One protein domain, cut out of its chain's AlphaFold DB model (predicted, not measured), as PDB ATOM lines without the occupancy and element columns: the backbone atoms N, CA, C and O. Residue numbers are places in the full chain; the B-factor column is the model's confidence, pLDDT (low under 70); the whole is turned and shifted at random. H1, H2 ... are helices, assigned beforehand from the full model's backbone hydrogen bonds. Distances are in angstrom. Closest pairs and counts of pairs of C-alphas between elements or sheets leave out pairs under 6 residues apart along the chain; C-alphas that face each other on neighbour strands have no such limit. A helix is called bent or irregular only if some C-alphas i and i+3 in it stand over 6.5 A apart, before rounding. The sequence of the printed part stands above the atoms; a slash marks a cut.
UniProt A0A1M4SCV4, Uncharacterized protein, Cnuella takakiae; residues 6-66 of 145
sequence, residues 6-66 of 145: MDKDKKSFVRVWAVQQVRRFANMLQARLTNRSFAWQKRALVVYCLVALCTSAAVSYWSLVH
ATOM      1  N   MET A   6      86.083 176.814 133.611       48.19
ATOM      2  CA  MET A   6      87.524 176.775 133.312       48.19
ATOM      3  C   MET A   6      88.445 176.678 134.544       48.19
ATOM      4  O   MET A   6      89.628 176.382 134.405       48.19
ATOM      5  N   ASP A   7      87.927 176.949 135.744       54.81
ATOM      6  CA  ASP A   7      88.723 177.003 136.981       54.81
ATOM      7  C   ASP A   7      88.774 175.649 137.718       54.81
ATOM      8  O   ASP A   7      89.733 175.336 138.430       54.81
ATOM      9  N   LYS A   8      87.759 174.795 137.515       55.34
ATOM     10  CA  LYS A   8      87.716 173.447 138.108       55.34
ATOM     11  C   LYS A   8      88.720 172.503 137.443       55.34
ATOM     12  O   LYS A   8      89.387 171.749 138.150       55.34
ATOM     13  N   ASP A   9      88.897 172.620 136.129       57.88
ATOM     14  CA  ASP A   9      89.823 171.780 135.362       57.88
ATOM     15  C   ASP A   9      91.293 172.103 135.650       57.88
ATOM     16  O   ASP A   9      92.141 171.215 135.701       57.88
ATOM     17  N   LYS A  10      91.615 173.369 135.943       58.94
ATOM     18  CA  LYS A  10      92.969 173.749 136.367       58.94
ATOM     19  C   LYS A  10      93.305 173.193 137.749       58.94
ATOM     20  O   LYS A  10      94.405 172.688 137.956       58.94
ATOM     21  N   LYS A  11      92.360 173.235 138.695       58.88
ATOM     22  CA  LYS A  11      92.557 172.682 140.047       58.88
ATOM     23  C   LYS A  11      92.664 171.155 140.040       58.88
ATOM     24  O   LYS A  11      93.471 170.613 140.795       58.88
ATOM     25  N   SER A  12      91.894 170.464 139.197       62.34
ATOM     26  CA  SER A  12      92.005 169.007 139.041       62.34
ATOM     27  C   SER A  12      93.335 168.623 138.388       62.34
ATOM     28  O   SER A  12      94.027 167.749 138.906       62.34
ATOM     29  N   PHE A  13      93.761 169.348 137.351       69.25
ATOM     30  CA  PHE A  13      95.049 169.130 136.694       69.25
ATOM     31  C   PHE A  13      96.232 169.339 137.644       69.25
ATOM     32  O   PHE A  13      97.116 168.490 137.714       69.25
ATOM     33  N   VAL A  14      96.229 170.416 138.437       69.62
ATOM     34  CA  VAL A  14      97.291 170.680 139.423       69.62
ATOM     35  C   VAL A  14      97.348 169.585 140.488       69.62
ATOM     36  O   VAL A  14      98.440 169.152 140.851       69.62
ATOM     37  N   ARG A  15      96.198 169.080 140.956       67.81
ATOM     38  CA  ARG A  15      96.160 167.957 141.908       67.81
ATOM     39  C   ARG A  15      96.713 166.672 141.297       67.81
ATOM     40  O   ARG A  15      97.544 166.024 141.925       67.81
ATOM     41  N   VAL A  16      96.296 166.322 140.081       76.00
ATOM     42  CA  VAL A  16      96.782 165.119 139.384       76.00
ATOM     43  C   VAL A  16      98.281 165.224 139.109       76.00
ATOM     44  O   VAL A  16      99.024 164.287 139.393       76.00
ATOM     45  N   TRP A  17      98.748 166.385 138.647       79.25
ATOM     46  CA  TRP A  17     100.164 166.649 138.409       79.25
ATOM     47  C   TRP A  17     100.983 166.564 139.701       79.25
ATOM     48  O   TRP A  17     102.006 165.884 139.727       79.25
ATOM     49  N   ALA A  18     100.511 167.165 140.798       74.25
ATOM     50  CA  ALA A  18     101.180 167.097 142.096       74.25
ATOM     51  C   ALA A  18     101.283 165.652 142.612       74.25
ATOM     52  O   ALA A  18     102.366 165.209 142.994       74.25
ATOM     53  N   VAL A  19     100.193 164.881 142.548       77.31
ATOM     54  CA  VAL A  19     100.182 163.462 142.945       77.31
ATOM     55  C   VAL A  19     101.148 162.645 142.083       77.31
ATOM     56  O   VAL A  19     101.892 161.804 142.592       77.31
ATOM     57  N   GLN A  20     101.194 162.915 140.780       79.44
ATOM     58  CA  GLN A  20     102.081 162.215 139.857       79.44
ATOM     59  C   GLN A  20     103.559 162.564 140.087       79.44
ATOM     60  O   GLN A  20     104.411 161.675 140.003       79.44
ATOM     61  N   GLN A  21     103.875 163.813 140.437       73.12
ATOM     62  CA  GLN A  21     105.231 164.228 140.809       73.12
ATOM     63  C   GLN A  21     105.684 163.587 142.121       73.12
ATOM     64  O   GLN A  21     106.788 163.048 142.182       73.12
ATOM     65  N   VAL A  22     104.816 163.546 143.136       75.69
ATOM     66  CA  VAL A  22     105.108 162.860 144.405       75.69
ATOM     67  C   VAL A  22     105.385 161.377 144.163       75.69
ATOM     68  O   VAL A  22     106.356 160.840 144.689       75.69
ATOM     69  N   ARG A  23     104.602 160.723 143.297       76.44
ATOM     70  CA  ARG A  23     104.803 159.309 142.953       76.44
ATOM     71  C   ARG A  23     106.122 159.063 142.212       76.44
ATOM     72  O   ARG A  23     106.801 158.077 142.486       76.44
ATOM     73  N   ARG A  24     106.524 159.967 141.312       75.56
ATOM     74  CA  ARG A  24     107.832 159.904 140.631       75.56
ATOM     75  C   ARG A  24     108.992 160.085 141.607       75.56
ATOM     76  O   ARG A  24     109.955 159.326 141.542       75.56
ATOM     77  N   PHE A  25     108.881 161.038 142.529       74.69
ATOM     78  CA  PHE A  25     109.878 161.246 143.577       74.69
ATOM     79  C   PHE A  25     109.979 160.049 144.520       74.69
ATOM     80  O   PHE A  25     111.087 159.607 144.812       74.69
ATOM     81  N   ALA A  26     108.846 159.481 144.935       75.75
ATOM     82  CA  ALA A  26     108.809 158.288 145.774       75.75
ATOM     83  C   ALA A  26     109.508 157.104 145.091       75.75
ATOM     84  O   ALA A  26     110.398 156.504 145.684       75.75
ATOM     85  N   ASN A  27     109.198 156.837 143.818       77.62
ATOM     86  CA  ASN A  27     109.835 155.756 143.061       77.62
ATOM     87  C   ASN A  27     111.341 155.991 142.858       77.62
ATOM     88  O   ASN A  27     112.129 155.054 142.972       77.62
ATOM     89  N   MET A  28     111.765 157.233 142.595       75.81
ATOM     90  CA  MET A  28     113.186 157.577 142.458       75.81
ATOM     91  C   MET A  28     113.941 157.414 143.787       75.81
ATOM     92  O   MET A  28     115.057 156.892 143.804       75.81
ATOM     93  N   LEU A  29     113.340 157.835 144.904       69.88
ATOM     94  CA  LEU A  29     113.906 157.652 146.240       69.88
ATOM     95  C   LEU A  29     113.975 156.171 146.608       69.88
ATOM     96  O   LEU A  29     115.011 155.719 147.086       69.88
ATOM     97  N   GLN A  30     112.923 155.407 146.317       71.31
ATOM     98  CA  GLN A  30     112.864 153.972 146.571       71.31
ATOM     99  C   GLN A  30     113.942 153.222 145.775       71.31
ATOM    100  O   GLN A  30     114.680 152.436 146.361       71.31
ATOM    101  N   ALA A  31     114.131 153.545 144.490       71.31
ATOM    102  CA  ALA A  31     115.180 152.957 143.653       71.31
ATOM    103  C   ALA A  31     116.611 153.329 144.094       71.31
ATOM    104  O   ALA A  31     117.549 152.564 143.879       71.31
ATOM    105  N   ARG A  32     116.809 154.501 144.714       66.38
ATOM    106  CA  ARG A  32     118.114 154.903 145.273       66.38
ATOM    107  C   ARG A  32     118.370 154.345 146.671       66.38
ATOM    108  O   ARG A  32     119.529 154.185 147.055       66.38
ATOM    109  N   LEU A  33     117.317 154.070 147.439       60.19
ATOM    110  CA  LEU A  33     117.417 153.525 148.791       60.19
ATOM    111  C   LEU A  33     117.700 152.018 148.780       60.19
ATOM    112  O   LEU A  33     118.417 151.565 149.667       60.19
ATOM    113  N   THR A  34     117.232 151.256 147.786       64.62
ATOM    114  CA  THR A  34     117.437 149.793 147.702       64.62
ATOM    115  C   THR A  34     118.904 149.366 147.597       64.62
ATOM    116  O   THR A  34     119.252 148.307 148.104       64.62
ATOM    117  N   ASN A  35     119.780 150.202 147.029       63.00
ATOM    118  CA  ASN A  35     121.222 149.927 146.910       63.00
ATOM    119  C   ASN A  35     122.079 150.522 148.042       63.00
ATOM    120  O   ASN A  35     123.308 150.484 147.970       63.00
ATOM    121  N   ARG A  36     121.475 151.108 149.084       60.25
ATOM    122  CA  ARG A  36     122.214 151.702 150.209       60.25
ATOM    123  C   ARG A  36     122.052 150.902 151.493       60.25
ATOM    124  O   ARG A  36     120.995 150.354 151.776       60.25
ATOM    125  N   SER A  37     123.110 150.899 152.306       71.69
ATOM    126  CA  SER A  37     123.119 150.217 153.598       71.69
ATOM    127  C   SER A  37     122.003 150.728 154.517       71.69
ATOM    128  O   SER A  37     121.693 151.923 154.565       71.69
ATOM    129  N   PHE A  38     121.420 149.814 155.290       69.50
ATOM    130  CA  PHE A  38     120.304 150.069 156.206       69.50
ATOM    131  C   PHE A  38     120.573 151.225 157.194       69.50
ATOM    132  O   PHE A  38     119.673 151.980 157.560       69.50
ATOM    133  N   ALA A  39     121.838 151.435 157.573       75.50
ATOM    134  CA  ALA A  39     122.262 152.552 158.418       75.50
ATOM    135  C   ALA A  39     122.071 153.927 157.747       75.50
ATOM    136  O   ALA A  39     121.687 154.895 158.405       75.50
ATOM    137  N   TRP A  40     122.298 154.023 156.434       75.31
ATOM    138  CA  TRP A  40     122.101 155.257 155.669       75.31
ATOM    139  C   TRP A  40     120.620 155.572 155.456       75.31
ATOM    140  O   TRP A  40     120.236 156.741 155.494       75.31
ATOM    141  N   GLN A  41     119.789 154.540 155.289       73.19
ATOM    142  CA  GLN A  41     118.336 154.694 155.195       73.19
ATOM    143  C   GLN A  41     117.754 155.266 156.496       73.19
ATOM    144  O   GLN A  41     116.996 156.233 156.456       73.19
ATOM    145  N   LYS A  42     118.180 154.744 157.655       77.75
ATOM    146  CA  LYS A  42     117.769 155.267 158.969       77.75
ATOM    147  C   LYS A  42     118.170 156.728 159.163       77.75
ATOM    148  O   LYS A  42     117.349 157.529 159.595       77.75
ATOM    149  N   ARG A  43     119.403 157.099 158.799       81.44
ATOM    150  CA  ARG A  43     119.865 158.496 158.885       81.44
ATOM    151  C   ARG A  43     119.050 159.424 157.984       81.44
ATOM    152  O   ARG A  43     118.647 160.490 158.432       81.44
ATOM    153  N   ALA A  44     118.761 159.010 156.750       79.56
ATOM    154  CA  ALA A  44     117.935 159.793 155.833       79.56
ATOM    155  C   ALA A  44     116.495 159.971 156.347       79.56
ATOM    156  O   ALA A  44     115.945 161.063 156.244       79.56
ATOM    157  N   LEU A  45     115.914 158.929 156.951       82.06
ATOM    158  CA  LEU A  45     114.583 158.989 157.556       82.06
ATOM    159  C   LEU A  45     114.541 159.972 158.734       82.06
ATOM    160  O   LEU A  45     113.647 160.807 158.798       82.06
ATOM    161  N   VAL A  46     115.536 159.924 159.625       85.06
ATOM    162  CA  VAL A  46     115.634 160.858 160.760       85.06
ATOM    163  C   VAL A  46     115.750 162.302 160.274       85.06
ATOM    164  O   VAL A  46     115.049 163.176 160.778       85.06
ATOM    165  N   VAL A  47     116.575 162.556 159.255       87.69
ATOM    166  CA  VAL A  47     116.699 163.891 158.649       87.69
ATOM    167  C   VAL A  47     115.371 164.342 158.038       87.69
ATOM    168  O   VAL A  47     114.959 165.478 158.254       87.69
ATOM    169  N   TYR A  48     114.666 163.458 157.328       86.44
ATOM    170  CA  TYR A  48     113.354 163.773 156.762       86.44
ATOM    171  C   TYR A  48     112.324 164.118 157.847       86.44
ATOM    172  O   TYR A  48     111.624 165.122 157.726       86.44
ATOM    173  N   CYS A  49     112.271 163.341 158.932       86.62
ATOM    174  CA  CYS A  49     111.393 163.618 160.067       86.62
ATOM    175  C   CYS A  49     111.701 164.975 160.712       86.62
ATOM    176  O   CYS A  49     110.777 165.732 160.990       86.62
ATOM    177  N   LEU A  50     112.979 165.313 160.902       88.81
ATOM    178  CA  LEU A  50     113.375 166.614 161.449       88.81
ATOM    179  C   LEU A  50     112.951 167.767 160.536       88.81
ATOM    180  O   LEU A  50     112.375 168.741 161.012       88.81
ATOM    181  N   VAL A  51     113.167 167.642 159.224       87.44
ATOM    182  CA  VAL A  51     112.727 168.657 158.256       87.44
ATOM    183  C   VAL A  51     111.204 168.811 158.282       87.44
ATOM    184  O   VAL A  51     110.720 169.937 158.316       87.44
ATOM    185  N   ALA A  52     110.450 167.709 158.324       84.25
ATOM    186  CA  ALA A  52     108.988 167.735 158.378       84.25
ATOM    187  C   ALA A  52     108.443 168.370 159.671       84.25
ATOM    188  O   ALA A  52     107.469 169.124 159.636       84.25
ATOM    189  N   LEU A  53     109.078 168.102 160.815       89.12
ATOM    190  CA  LEU A  53     108.723 168.745 162.081       89.12
ATOM    191  C   LEU A  53     109.017 170.249 162.039       89.12
ATOM    192  O   LEU A  53     108.164 171.045 162.427       89.12
ATOM    193  N   CYS A  54     110.174 170.647 161.504       87.38
ATOM    194  CA  CYS A  54     110.535 172.054 161.346       87.38
ATOM    195  C   CYS A  54     109.581 172.800 160.406       87.38
ATOM    196  O   CYS A  54     109.177 173.918 160.719       87.38
ATOM    197  N   THR A  55     109.183 172.205 159.276       82.38
ATOM    198  CA  THR A  55     108.234 172.844 158.353       82.38
ATOM    199  C   THR A  55     106.842 172.959 158.965       82.38
ATOM    200  O   THR A  55     106.218 174.009 158.839       82.38
ATOM    201  N   SER A  56     106.375 171.936 159.685       84.06
ATOM    202  CA  SER A  56     105.098 171.982 160.406       84.06
ATOM    203  C   SER A  56     105.080 173.079 161.480       84.06
ATOM    204  O   SER A  56     104.148 173.888 161.543       84.06
ATOM    205  N   ALA A  57     106.150 173.170 162.277       82.62
ATOM    206  CA  ALA A  57     106.308 174.214 163.284       82.62
ATOM    207  C   ALA A  57     106.388 175.612 162.651       82.62
ATOM    208  O   ALA A  57     105.739 176.538 163.133       82.62
ATOM    209  N   ALA A  58     107.114 175.763 161.538       82.00
ATOM    210  CA  ALA A  58     107.227 177.028 160.817       82.00
ATOM    211  C   ALA A  58     105.884 177.488 160.234       82.00
ATOM    212  O   ALA A  58     105.540 178.657 160.371       82.00
ATOM    213  N   VAL A  59     105.095 176.586 159.638       80.44
ATOM    214  CA  VAL A  59     103.749 176.905 159.128       80.44
ATOM    215  C   VAL A  59     102.817 177.307 160.270       80.44
ATOM    216  O   VAL A  59     102.096 178.294 160.151       80.44
ATOM    217  N   SER A  60     102.868 176.588 161.391       79.31
ATOM    218  CA  SER A  60     102.058 176.895 162.574       79.31
ATOM    219  C   SER A  60     102.419 178.260 163.165       79.31
ATOM    220  O   SER A  60     101.540 179.075 163.430       79.31
ATOM    221  N   TYR A  61     103.715 178.548 163.302       82.69
ATOM    222  CA  TYR A  61     104.213 179.843 163.758       82.69
ATOM    223  C   TYR A  61     103.841 180.968 162.788       82.69
ATOM    224  O   TYR A  61     103.386 182.025 163.210       82.69
ATOM    225  N   TRP A  62     103.972 180.742 161.481       77.31
ATOM    226  CA  TRP A  62     103.631 181.746 160.475       77.31
ATOM    227  C   TRP A  62     102.129 182.054 160.456       77.31
ATOM    228  O   TRP A  62     101.761 183.220 160.376       77.31
ATOM    229  N   SER A  63     101.282 181.036 160.643       71.62
ATOM    230  CA  SER A  63      99.828 181.179 160.818       71.62
ATOM    231  C   SER A  63      99.458 181.984 162.072       71.62
ATOM    232  O   SER A  63      98.500 182.752 162.061       71.62
ATOM    233  N   LEU A  64     100.230 181.836 163.155       72.75
ATOM    234  CA  LEU A  64     100.028 182.579 164.404       72.75
ATOM    235  C   LEU A  64     100.523 184.032 164.320       72.75
ATOM    236  O   LEU A  64      99.885 184.926 164.866       72.75
ATOM    237  N   VAL A  65     101.658 184.270 163.657       77.69
ATOM    238  CA  VAL A  65     102.309 185.593 163.593       77.69
ATOM    239  C   VAL A  65     101.745 186.470 162.480       77.69
ATOM    240  O   VAL A  65     101.687 187.688 162.632       77.69
ATOM    241  N   HIS A  66     101.306 185.872 161.376       62.22
ATOM    242  CA  HIS A  66     100.639 186.569 160.284       62.22
ATOM    243  C   HIS A  66      99.205 186.052 160.185       62.22
ATOM    244  O   HIS A  66      98.923 185.220 159.320       62.22
TER     245      HIS A  66
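AT A GLANCE: This is residues 6 to 66 of the 145 residues of an uncharacterized protein of Cnuella takakiae (UniProt A0A1M4SCV4). Two long helices, H1 and then H2, meet near their ends as an open V, with the tight link of residues 34 to 37 at its corner. From that corner the two arms spread away from each other, and residues 6 to 31 of H1 and residues 45 to 65 of H2 stand free. The printed part has 61 residues with two named helices, H1 and H2 in that order, and no named strand; its class is all helix. It is extended, with a radius of gyration of the C-alphas of 16.6 A, and only just flat, spanning 48 by 33 by 6 A.

IN THESE COORDINATES: Find C-alpha 6 at (87.524, 176.775, 133.312), where H1, residues 6 to 33, begins. From there H1 runs 40.9 A to C-alpha 33 at (117.417, 153.525, 148.791). Read on past the four residues of the link to Phe 38, where H2, residues 38 to 65, begins. H2 runs 40.5 A to C-alpha 65 at (102.309, 185.593, 163.593). Neither helix is bent.

HOW THE PARTS SIT: Look first at Leu 33 and Gln 41: their C-alphas, the closest of H1 and H2, are 6.6 A apart. The two helices are close but not clearly touching, with 1 pair of C-alphas within 8 A. They run opposite ways at a shallow tilt of 31 degrees. Their centres are 20.8 A apart. In H2 every O i to N i+4 pair is within hydrogen-bond range; in H1 23 of 24 are.

THE WHOLE: The two C-alphas farthest apart are those of Met 6 and Ala 39, at 49.2 A. The printed part has no cut, and its one link between helices is tight. Read the B-factor column for pLDDT: its mean over the printed part is 74.2, and it is under 70 at residues 6 to 15, 29, 32 to 36, 38 and 66.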